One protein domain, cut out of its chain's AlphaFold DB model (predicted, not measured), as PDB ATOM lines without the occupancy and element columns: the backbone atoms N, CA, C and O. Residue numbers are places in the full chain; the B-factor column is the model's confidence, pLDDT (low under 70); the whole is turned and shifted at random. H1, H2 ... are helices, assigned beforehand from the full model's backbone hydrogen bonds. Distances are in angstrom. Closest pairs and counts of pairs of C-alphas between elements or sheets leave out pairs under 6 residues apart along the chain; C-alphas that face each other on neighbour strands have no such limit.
ATOM      1  N   GLY A  26      51.427 -10.668 -18.438       89.19
ATOM      2  CA  GLY A  26      50.506 -11.130 -17.406       89.19
ATOM      3  C   GLY A  26      49.053 -10.944 -17.848       89.19
ATOM      4  O   GLY A  26      48.755 -10.138 -18.735       89.19
ATOM      5  N   ASP A  27      48.127 -11.658 -17.216       94.00
ATOM      6  CA  ASP A  27      46.723 -11.672 -17.645       94.00
ATOM      7  C   ASP A  27      46.067 -10.286 -17.603       94.00
ATOM      8  O   ASP A  27      45.297  -9.937 -18.498       94.00
ATOM      9  N   THR A  28      46.460  -9.430 -16.656       91.94
ATOM     10  CA  THR A  28      46.024  -8.026 -16.605       91.94
ATOM     11  C   THR A  28      46.457  -7.239 -17.841       91.94
ATOM     12  O   THR A  28      45.661  -6.497 -18.414       91.94
ATOM     13  N   VAL A  29      47.705  -7.412 -18.287       92.88
ATOM     14  CA  VAL A  29      48.241  -6.722 -19.471       92.88
ATOM     15  C   VAL A  29      47.528  -7.208 -20.728       92.88
ATOM     16  O   VAL A  29      47.122  -6.392 -21.554       92.88
ATOM     17  N   LYS A  30      47.296  -8.523 -20.837       94.50
ATOM     18  CA  LYS A  30      46.499  -9.103 -21.925       94.50
ATOM     19  C   LYS A  30      45.087  -8.523 -21.949       94.50
ATOM     20  O   LYS A  30      44.624  -8.122 -23.009       94.50
ATOM     21  N   ALA A  31      44.423  -8.424 -20.795       94.44
ATOM     22  CA  ALA A  31      43.079  -7.861 -20.697       94.44
ATOM     23  C   ALA A  31      43.036  -6.373 -21.086       94.44
ATOM     24  O   ALA A  31      42.105  -5.945 -21.764       94.44
ATOM     25  N   ILE A  32      44.039  -5.578 -20.700       93.88
ATOM     26  CA  ILE A  32      44.159  -4.171 -21.121       93.88
ATOM     27  C   ILE A  32      44.288  -4.078 -22.644       93.88
ATOM     28  O   ILE A  32      43.506  -3.372 -23.275       93.88
ATOM     29  N   LYS A  33      45.210  -4.842 -23.241       94.00
ATOM     30  CA  LYS A  33      45.418  -4.857 -24.697       94.00
ATOM     31  C   LYS A  33      44.191  -5.354 -25.460       94.00
ATOM     32  O   LYS A  33      43.835  -4.762 -26.469       94.00
ATOM     33  N   ALA A  34      43.521  -6.396 -24.966       95.94
ATOM     34  CA  ALA A  34      42.312  -6.944 -25.582       95.94
ATOM     35  C   ALA A  34      41.137  -5.957 -25.557       95.94
ATOM     36  O   ALA A  34      40.368  -5.901 -26.512       95.94
ATOM     37  N   ARG A  35      41.006  -5.163 -24.485       95.06
ATOM     38  CA  ARG A  35      40.026  -4.068 -24.414       95.06
ATOM     39  C   ARG A  35      40.409  -2.878 -25.290       95.06
ATOM     40  O   ARG A  35      39.533  -2.111 -25.665       95.06
ATOM     41  N   GLY A  36      41.700  -2.713 -25.576       95.38
ATOM     42  CA  GLY A  36      42.224  -1.558 -26.297       95.38
ATOM     43  C   GLY A  36      42.161  -0.264 -25.489       95.38
ATOM     44  O   GLY A  36      42.255   0.800 -26.079       95.38
ATOM     45  N   GLU A  37      41.988  -0.334 -24.165       93.94
ATOM     46  CA  GLU A  37      41.863   0.841 -23.303       93.94
ATOM     47  C   GLU A  37      42.430   0.589 -21.902       93.94
ATOM     48  O   GLU A  37      42.204  -0.466 -21.290       93.94
ATOM     49  N   LEU A  38      43.153   1.583 -21.374       94.00
ATOM     50  CA  LEU A  38      43.619   1.583 -19.995       94.00
ATOM     51  C   LEU A  38      42.564   2.205 -19.072       94.00
ATOM     52  O   LEU A  38      42.362   3.419 -19.047       94.00
ATOM     53  N   LEU A  39      41.943   1.367 -18.245       92.62
ATOM     54  CA  LEU A  39      41.108   1.818 -17.135       92.62
ATOM     55  C   LEU A  39      42.012   2.182 -15.956       92.62
ATOM     56  O   LEU A  39      42.507   1.296 -15.260       92.62
ATOM     57  N   CYS A  40      42.242   3.478 -15.754       90.31
ATOM     58  CA  CYS A  40      43.177   3.959 -14.744       90.31
ATOM     59  C   CYS A  40      42.434   4.574 -13.554       90.31
ATOM     60  O   CYS A  40      41.659   5.526 -13.701       90.31
ATOM     61  N   GLY A  41      42.662   4.013 -12.366       85.06
ATOM     62  CA  GLY A  41      42.143   4.550 -11.114       85.06
ATOM     63  C   GLY A  41      42.980   5.744 -10.684       85.06
ATOM     64  O   GLY A  41      44.140   5.579 -10.328       85.06
ATOM     65  N   VAL A  42      42.390   6.933 -10.707       84.50
ATOM     66  CA  VAL A  42      43.010   8.121 -10.116       84.50
ATOM     67  C   VAL A  42      42.044   8.762  -9.133       84.50
ATOM     68  O   VAL A  42      40.819   8.671  -9.272       84.50
ATOM     69  N   SER A  43      42.609   9.398  -8.124       77.69
ATOM     70  CA  SER A  43      41.894  10.009  -7.021       77.69
ATOM     71  C   SER A  43      41.077  11.236  -7.458       77.69
ATOM     72  O   SER A  43      41.202  11.775  -8.566       77.69
ATOM     73  N   THR A  44      40.167  11.679  -6.591       71.94
ATOM     74  CA  THR A  44      39.359  12.887  -6.806       71.94
ATOM     75  C   THR A  44      39.651  13.903  -5.720       71.94
ATOM     76  O   THR A  44      39.368  13.638  -4.556       71.94
ATOM     77  N   GLY A  45      40.166  15.076  -6.093       64.06
ATOM     78  CA  GLY A  45      40.168  16.248  -5.209       64.06
ATOM     79  C   GLY A  45      41.011  16.121  -3.936       64.06
ATOM     80  O   GLY A  45      40.874  16.953  -3.049       64.06
ATOM     81  N   VAL A  46      41.880  15.110  -3.835       60.84
ATOM     82  CA  VAL A  46      42.675  14.843  -2.625       60.84
ATOM     83  C   VAL A  46      43.807  15.843  -2.411       60.84
ATOM     84  O   VAL A  46      44.259  15.977  -1.281       60.84
ATOM     85  N   SER A  47      44.255  16.568  -3.445       64.62
ATOM     86  CA  SER A  47      45.207  17.688  -3.353       64.62
ATOM     87  C   SER A  47      45.370  18.382  -4.710       64.62
ATOM     88  O   SER A  47      45.347  17.725  -5.757       64.62
ATOM     89  N   THR A  48      45.587  19.699  -4.708       73.81
ATOM     90  CA  THR A  48      45.993  20.450  -5.908       73.81
ATOM     91  C   THR A  48      47.287  19.857  -6.469       73.81
ATOM     92  O   THR A  48      48.285  19.781  -5.760       73.81
ATOM     93  N   GLY A  49      47.278  19.429  -7.735       74.94
ATOM     94  CA  GLY A  49      48.468  18.919  -8.433       74.94
ATOM     95  C   GLY A  49      48.622  17.390  -8.491       74.94
ATOM     96  O   GLY A  49      49.461  16.907  -9.248       74.94
ATOM     97  N   ILE A  50      47.797  16.616  -7.777       83.69
ATOM     98  CA  ILE A  50      47.798  15.140  -7.863       83.69
ATOM     99  C   ILE A  50      46.804  14.650  -8.922       83.69
ATOM    100  O   ILE A  50      47.207  14.035  -9.907       83.69
ATOM    101  N   SER A  51      45.526  14.991  -8.741       79.69
ATOM    102  CA  SER A  51      44.421  14.702  -9.664       79.69
ATOM    103  C   SER A  51      43.378  15.814  -9.562       79.69
ATOM    104  O   SER A  51      42.479  15.786  -8.716       79.69
ATOM    105  N   THR A  52      43.522  16.831 -10.405       81.75
ATOM    106  CA  THR A  52      42.724  18.061 -10.387       81.75
ATOM    107  C   THR A  52      41.984  18.232 -11.709       81.75
ATOM    108  O   THR A  52      42.544  18.005 -12.780       81.75
ATOM    109  N   LEU A  53      40.717  18.633 -11.626       79.69
ATOM    110  CA  LEU A  53      39.908  19.000 -12.781       79.69
ATOM    111  C   LEU A  53      40.140  20.482 -13.086       79.69
ATOM    112  O   LEU A  53      39.995  21.313 -12.190       79.69
ATOM    113  N   ASP A  54      40.515  20.818 -14.316       76.94
ATOM    114  CA  ASP A  54      40.598  22.213 -14.738       76.94
ATOM    115  C   ASP A  54      39.225  22.783 -15.136       76.94
ATOM    116  O   ASP A  54      38.223  22.072 -15.231       76.94
ATOM    117  N   ASN A  55      39.178  24.092 -15.393       80.81
ATOM    118  CA  ASN A  55      37.942  24.809 -15.740       80.81
ATOM    119  C   ASN A  55      37.319  24.366 -17.077       80.81
ATOM    120  O   ASN A  55      36.205  24.771 -17.395       80.81
ATOM    121  N   GLN A  56      38.039  23.579 -17.876       81.56
ATOM    122  CA  GLN A  56      37.581  23.037 -19.154       81.56
ATOM    123  C   GLN A  56      37.104  21.584 -19.000       81.56
ATOM    124  O   GLN A  56      36.699  20.963 -19.978       81.56
ATOM    125  N   GLY A  57      37.133  21.040 -17.778       76.94
ATOM    126  CA  GLY A  57      36.756  19.661 -17.497       76.94
ATOM    127  C   GLY A  57      37.855  18.643 -17.812       76.94
ATOM    128  O   GLY A  57      37.573  17.444 -17.823       76.94
ATOM    129  N   ASN A  58      39.100  19.079 -18.035       81.75
ATOM    130  CA  ASN A  58      40.223  18.173 -18.257       81.75
ATOM    131  C   ASN A  58      40.893  17.808 -16.934       81.75
ATOM    132  O   ASN A  58      41.175  18.666 -16.094       81.75
ATOM    133  N   TRP A  59      41.196  16.525 -16.762       83.25
ATOM    134  CA  TRP A  59      41.974  16.051 -15.622       83.25
ATOM    135  C   TRP A  59      43.460  16.317 -15.845       83.25
ATOM    136  O   TRP A  59      43.976  16.091 -16.938       83.25
ATOM    137  N   LYS A  60      44.143  16.790 -14.802       85.44
ATOM    138  CA  LYS A  60      45.585  17.049 -14.777       85.44
ATOM    139  C   LYS A  60      46.176  16.666 -13.422       85.44
ATOM    140  O   LYS A  60      45.464  16.625 -12.421       85.44
ATOM    141  N   GLY A  61      47.483  16.443 -13.394       87.12
ATOM    142  CA  GLY A  61      48.236  16.138 -12.180       87.12
ATOM    143  C   GLY A  61      49.059  14.862 -12.312       87.12
ATOM    144  O   GLY A  61      49.040  14.205 -13.354       87.12
ATOM    145  N   LEU A  62      49.801  14.537 -11.257       90.12
ATOM    146  CA  LEU A  62      50.740  13.418 -11.238       90.12
ATOM    147  C   LEU A  62      50.105  12.086 -11.660       90.12
ATOM    148  O   LEU A  62      50.653  11.393 -12.515       90.12
ATOM    149  N   GLU A  63      48.957  11.726 -11.087       89.25
ATOM    150  CA  GLU A  63      48.337  10.425 -11.369       89.25
ATOM    151  C   GLU A  63      47.794  10.369 -12.802       89.25
ATOM    152  O   GLU A  63      47.852   9.331 -13.453       89.25
ATOM    153  N   VAL A  64      47.320  11.502 -13.328       90.19
ATOM    154  CA  VAL A  64      46.818  11.602 -14.704       90.19
ATOM    155  C   VAL A  64      47.948  11.405 -15.707       90.19
ATOM    156  O   VAL A  64      47.821  10.600 -16.628       90.19
ATOM    157  N   GLU A  65      49.068  12.098 -15.521       92.56
ATOM    158  CA  GLU A  65      50.226  11.951 -16.407       92.56
ATOM    159  C   GLU A  65      50.867  10.564 -16.272       92.56
ATOM    160  O   GLU A  65      51.310   9.989 -17.268       92.56
ATOM    161  N   PHE A  66      50.822   9.963 -15.080       93.69
ATOM    162  CA  PHE A  66      51.201   8.566 -14.889       93.69
ATOM    163  C   PHE A  66      50.324   7.615 -15.720       93.69
ATOM    164  O   PHE A  66      50.854   6.769 -16.441       93.69
ATOM    165  N   CYS A  67      48.997   7.785 -15.700       94.06
ATOM    166  CA  CYS A  67      48.084   6.987 -16.524       94.06
ATOM    167  C   CYS A  67      48.336   7.168 -18.023       94.06
ATOM    168  O   CYS A  67      48.314   6.189 -18.765       94.06
ATOM    169  N   ARG A  68      48.624   8.395 -18.475       94.56
ATOM    170  CA  ARG A  68      48.974   8.672 -19.878       94.56
ATOM    171  C   ARG A  68      50.273   7.978 -20.279       94.56
ATOM    172  O   ARG A  68      50.333   7.353 -21.334       94.56
ATOM    173  N   GLY A  69      51.292   8.028 -19.421       96.31
ATOM    174  CA  GLY A  69      52.548   7.308 -19.631       96.31
ATOM    175  C   GLY A  69      52.345   5.792 -19.696       96.31
ATOM    176  O   GLY A  69      52.898   5.128 -20.573       96.31
ATOM    177  N   LEU A  70      51.502   5.245 -18.819       95.12
ATOM    178  CA  LEU A  70      51.187   3.820 -18.807       95.12
ATOM    179  C   LEU A  70      50.391   3.394 -20.052       95.12
ATOM    180  O   LEU A  70      50.693   2.359 -20.642       95.12
ATOM    181  N   ALA A  71      49.433   4.209 -20.500       96.56
ATOM    182  CA  ALA A  71      48.695   3.975 -21.740       96.56
ATOM    183  C   ALA A  71      49.634   3.977 -22.954       96.56
ATOM    184  O   ALA A  71      49.615   3.034 -23.745       96.56
ATOM    185  N   ALA A  72      50.549   4.948 -23.040       96.94
ATOM    186  CA  ALA A  72      51.572   4.972 -24.081       96.94
ATOM    187  C   ALA A  72      52.456   3.714 -24.054       96.94
ATOM    188  O   ALA A  72      52.726   3.125 -25.098       96.94
ATOM    189  N   ALA A  73      52.866   3.262 -22.867       94.12
ATOM    190  CA  ALA A  73      53.718   2.086 -22.718       94.12
ATOM    191  C   ALA A  73      53.017   0.771 -23.106       94.12
ATOM    192  O   ALA A  73      53.652  -0.129 -23.654       94.12
ATOM    193  N   MET A  74      51.720   0.637 -22.808       93.31
ATOM    194  CA  MET A  74      50.980  -0.618 -22.996       93.31
ATOM    195  C   MET A  74      50.232  -0.694 -24.331       93.31
ATOM    196  O   MET A  74      50.115  -1.785 -24.893       93.31
ATOM    197  N   LEU A  75      49.718   0.442 -24.807       95.06
ATOM    198  CA  LEU A  75      48.820   0.563 -25.961       95.06
ATOM    199  C   LEU A  75      49.425   1.381 -27.111       95.06
ATOM    200  O   LEU A  75      48.875   1.373 -28.207       95.06
ATOM    201  N   GLY A  76      50.553   2.063 -26.891       95.62
ATOM    202  CA  GLY A  76      51.222   2.879 -27.909       95.62
ATOM    203  C   GLY A  76      50.646   4.287 -28.077       95.62
ATOM    204  O   GLY A  76      51.172   5.058 -28.874       95.62
ATOM    205  N   ASP A  77      49.611   4.646 -27.315       95.12
ATOM    206  CA  ASP A  77      48.963   5.955 -27.373       95.12
ATOM    207  C   ASP A  77      48.645   6.462 -25.958       95.12
ATOM    208  O   ASP A  77      47.941   5.820 -25.178       95.12
ATOM    209  N   ALA A  78      49.175   7.642 -25.628       95.12
ATOM    210  CA  ALA A  78      49.011   8.288 -24.327       95.12
ATOM    211  C   ALA A  78      47.583   8.804 -24.062       95.12
ATOM    212  O   ALA A  78      47.267   9.219 -22.947       95.12
ATOM    213  N   THR A  79      46.742   8.860 -25.092       92.00
ATOM    214  CA  THR A  79      45.373   9.385 -25.033       92.00
ATOM    215  C   THR A  79      44.328   8.295 -24.817       92.00
ATOM    216  O   THR A  79      43.209   8.609 -24.418       92.00
ATOM    217  N   ILE A  80      44.696   7.022 -24.992       92.06
ATOM    218  CA  ILE A  80      43.783   5.879 -24.883       92.06
ATOM    219  C   ILE A  80      43.727   5.380 -23.435       92.06
ATOM    220  O   ILE A  80      44.259   4.332 -23.057       92.06
ATOM    221  N   TRP A  81      43.081   6.177 -22.593       91.44
ATOM    222  CA  TRP A  81      42.811   5.830 -21.207       91.44
ATOM    223  C   TRP A  81      41.505   6.468 -20.744       91.44
ATOM    224  O   TRP A  81      41.154   7.576 -21.151       91.44
ATOM    225  N   THR A  82      40.825   5.791 -19.825       87.69
ATOM    226  CA  THR A  82      39.593   6.293 -19.223       87.69
ATOM    227  C   THR A  82      39.674   6.218 -17.713       87.69
ATOM    228  O   THR A  82      40.243   5.295 -17.127       87.69
ATOM    229  N   ARG A  83      39.038   7.202 -17.074       82.25
ATOM    230  CA  ARG A  83      38.675   7.150 -15.659       82.25
ATOM    231  C   ARG A  83      37.335   6.444 -15.510       82.25
ATOM    232  O   ARG A  83      36.303   7.094 -15.716       82.25
ATOM    233  N   PRO A  84      37.290   5.160 -15.134       70.50
ATOM    234  CA  PRO A  84      36.022   4.499 -14.876       70.50
ATOM    235  C   PRO A  84      35.353   5.129 -13.648       70.50
ATOM    236  O   PRO A  84      35.644   4.789 -12.504       70.50
ATOM    237  N   ARG A  85      34.422   6.058 -13.884       62.44
ATOM    238  CA  ARG A  85      33.627   6.692 -12.821       62.44
ATOM    239  C   ARG A  85      32.825   5.664 -12.018       62.44
ATOM    240  O   ARG A  85      32.661   5.843 -10.820       62.44
ATOM    241  N   ALA A  86      32.405   4.578 -12.668       57.06
ATOM    242  CA  ALA A  86      31.750   3.441 -12.030       57.06
ATOM    243  C   ALA A  86      32.722   2.564 -11.213       57.06
ATOM    244  O   ALA A  86      32.390   2.147 -10.112       57.06
ATOM    245  N   ALA A  87      33.960   2.335 -11.673       53.22
ATOM    246  CA  ALA A  87      34.907   1.536 -10.885       53.22
ATOM    247  C   ALA A  87      35.385   2.275  -9.626       53.22
ATOM    248  O   ALA A  87      35.735   1.625  -8.651       53.22
ATOM    249  N   LEU A  88      35.347   3.615  -9.607       56.25
ATOM    250  CA  LEU A  88      35.574   4.390  -8.385       56.25
ATOM    251  C   LEU A  88      34.447   4.205  -7.359       56.25
ATOM    252  O   LEU A  88      34.750   4.171  -6.173       56.25
ATOM    253  N   SER A  89      33.176   4.047  -7.760       55.62
ATOM    254  CA  SER A  89      32.105   3.751  -6.793       55.62
ATOM    255  C   SER A  89      32.213   2.343  -6.215       55.62
ATOM    256  O   SER A  89      31.963   2.167  -5.028       55.62
ATOM    257  N   GLU A  90      32.627   1.356  -7.011       55.28
ATOM    258  CA  GLU A  90      32.884  -0.008  -6.530       55.28
ATOM    259  C   GLU A  90      34.149  -0.085  -5.656       55.28
ATOM    260  O   GLU A  90      34.100  -0.656  -4.570       55.28
ATOM    261  N   ALA A  91      35.257   0.536  -6.078       51.09
ATOM    262  CA  ALA A  91      36.516   0.537  -5.328       51.09
ATOM    263  C   ALA A  91      36.443   1.383  -4.043       51.09
ATOM    264  O   ALA A  91      37.033   1.018  -3.028       51.09
ATOM    265  N   ALA A  92      35.692   2.490  -4.043       53.12
ATOM    266  CA  ALA A  92      35.425   3.249  -2.821       53.12
ATOM    267  C   ALA A  92      34.536   2.462  -1.845       53.12
ATOM    268  O   ALA A  92      34.756   2.542  -0.643       53.12
ATOM    269  N   ARG A  93      33.572   1.671  -2.342       53.41
ATOM    270  CA  ARG A  93      32.758   0.773  -1.502       53.41
ATOM    271  C   ARG A  93      33.580  -0.373  -0.909       53.41
ATOM    272  O   ARG A  93      33.352  -0.723   0.245       53.41
ATOM    273  N   SER A  94      34.529  -0.945  -1.656       42.47
ATOM    274  CA  SER A  94      35.403  -2.001  -1.123       42.47
ATOM    275  C   SER A  94      36.383  -1.469  -0.077       42.47
ATOM    276  O   SER A  94      36.600  -2.128   0.928       42.47
ATOM    277  N   ALA A  95      36.914  -0.254  -0.254       42.09
ATOM    278  CA  ALA A  95      37.843   0.363   0.699       42.09
ATOM    279  C   ALA A  95      37.199   0.777   2.041       42.09
ATOM    280  O   ALA A  95      37.914   1.077   2.988       42.09
ATOM    281  N   THR A  96      35.864   0.812   2.127       52.25
ATOM    282  CA  THR A  96      35.116   1.024   3.382       52.25
ATOM    283  C   THR A  96      34.620  -0.280   4.017       52.25
ATOM    284  O   THR A  96      33.903  -0.228   5.013       52.25
ATOM    285  N   SER A  97      34.923  -1.431   3.405       47.84
ATOM    286  CA  SER A  97      34.528  -2.759   3.893       47.84
ATOM    287  C   SER A  97      35.645  -3.479   4.663       47.84
ATOM    288  O   SER A  97      35.384  -4.570   5.172       47.84
TER     289      SER A  97
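Overview. This is residues 26 to 97 of the 98 residues of an uncharacterized protein of Bosea sp. 62 (UniProt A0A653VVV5). What does the model look like? A flat, open arrangement: the longest helix, H2, stands at one side, H1 meets its far end to make a corner, and H3 lies off on the other side, with residues 92 to 97 sticking out. The long link between H1 and H2 runs back through the middle with residues 37 to 42 and then loops about the end where H2 begins. What is it built of? The printed part has 72 residues with three named helices, in the order H1, H2, H3, and no named strand; the class is all helix, though under half of the residues, 34 of the 72, are in named elements. How large is it? It is only just compact, close to loose, with a radius of gyration of the C-alphas of 13.0 A, and it spans 32 by 32 by 16 A.

Arrangement. What touches the longest helix? H2, residues 62 to 75, touches H1, residues 27 to 35, with residues 74 to 75 alone. Their closest C-alphas, those of Lys 33 and Leu 75, are 6.5 A apart, and their lines are about perpendicular at 82 degrees. What of the remaining helix? H3, residues 85 to 95, is apart from H1 and from H2. What do the backbone N and O atoms show? In H1 and H2 every O i to N i+4 pair is within hydrogen-bond range; in H3 it is 6 of 7. Are there pairings outside the helices? Two short ones: residues 38 to 39 with residues 81 to 82, parallel, and residues 52 to 53 with residues 59 to 60, antiparallel.

Along the chain. Where is the longest helix? H2 runs from Leu 62, C-alpha at (50.740, 13.418, -11.238), to Leu 75, C-alpha at (48.820, 0.563, -25.961), 19.6 A from first to last C-alpha. Where are the other two? H1 begins at Asp 27, C-alpha at (46.723, -11.672, -17.645), and measures 12.2 A to Arg 35. H3 measures 15.5 A from Arg 85 to Ala 95, whose C-alpha is at (37.843, 0.363, 0.699).

Size, cuts and confidence. How far does it reach? The two C-alphas farthest apart, those of Gly 26 and Asn 55, are 38.1 A apart. Is it unbroken, and how long are the links? The printed part has no cut; H1 to H2 is a long link of 26 residues, and H2 to H3 a short one of 9. Where is the confidence low? The mean pLDDT of the printed part is 81.0, but residues 45 to 47 and 85 to 97 are under 70; H3 has a mean of 53.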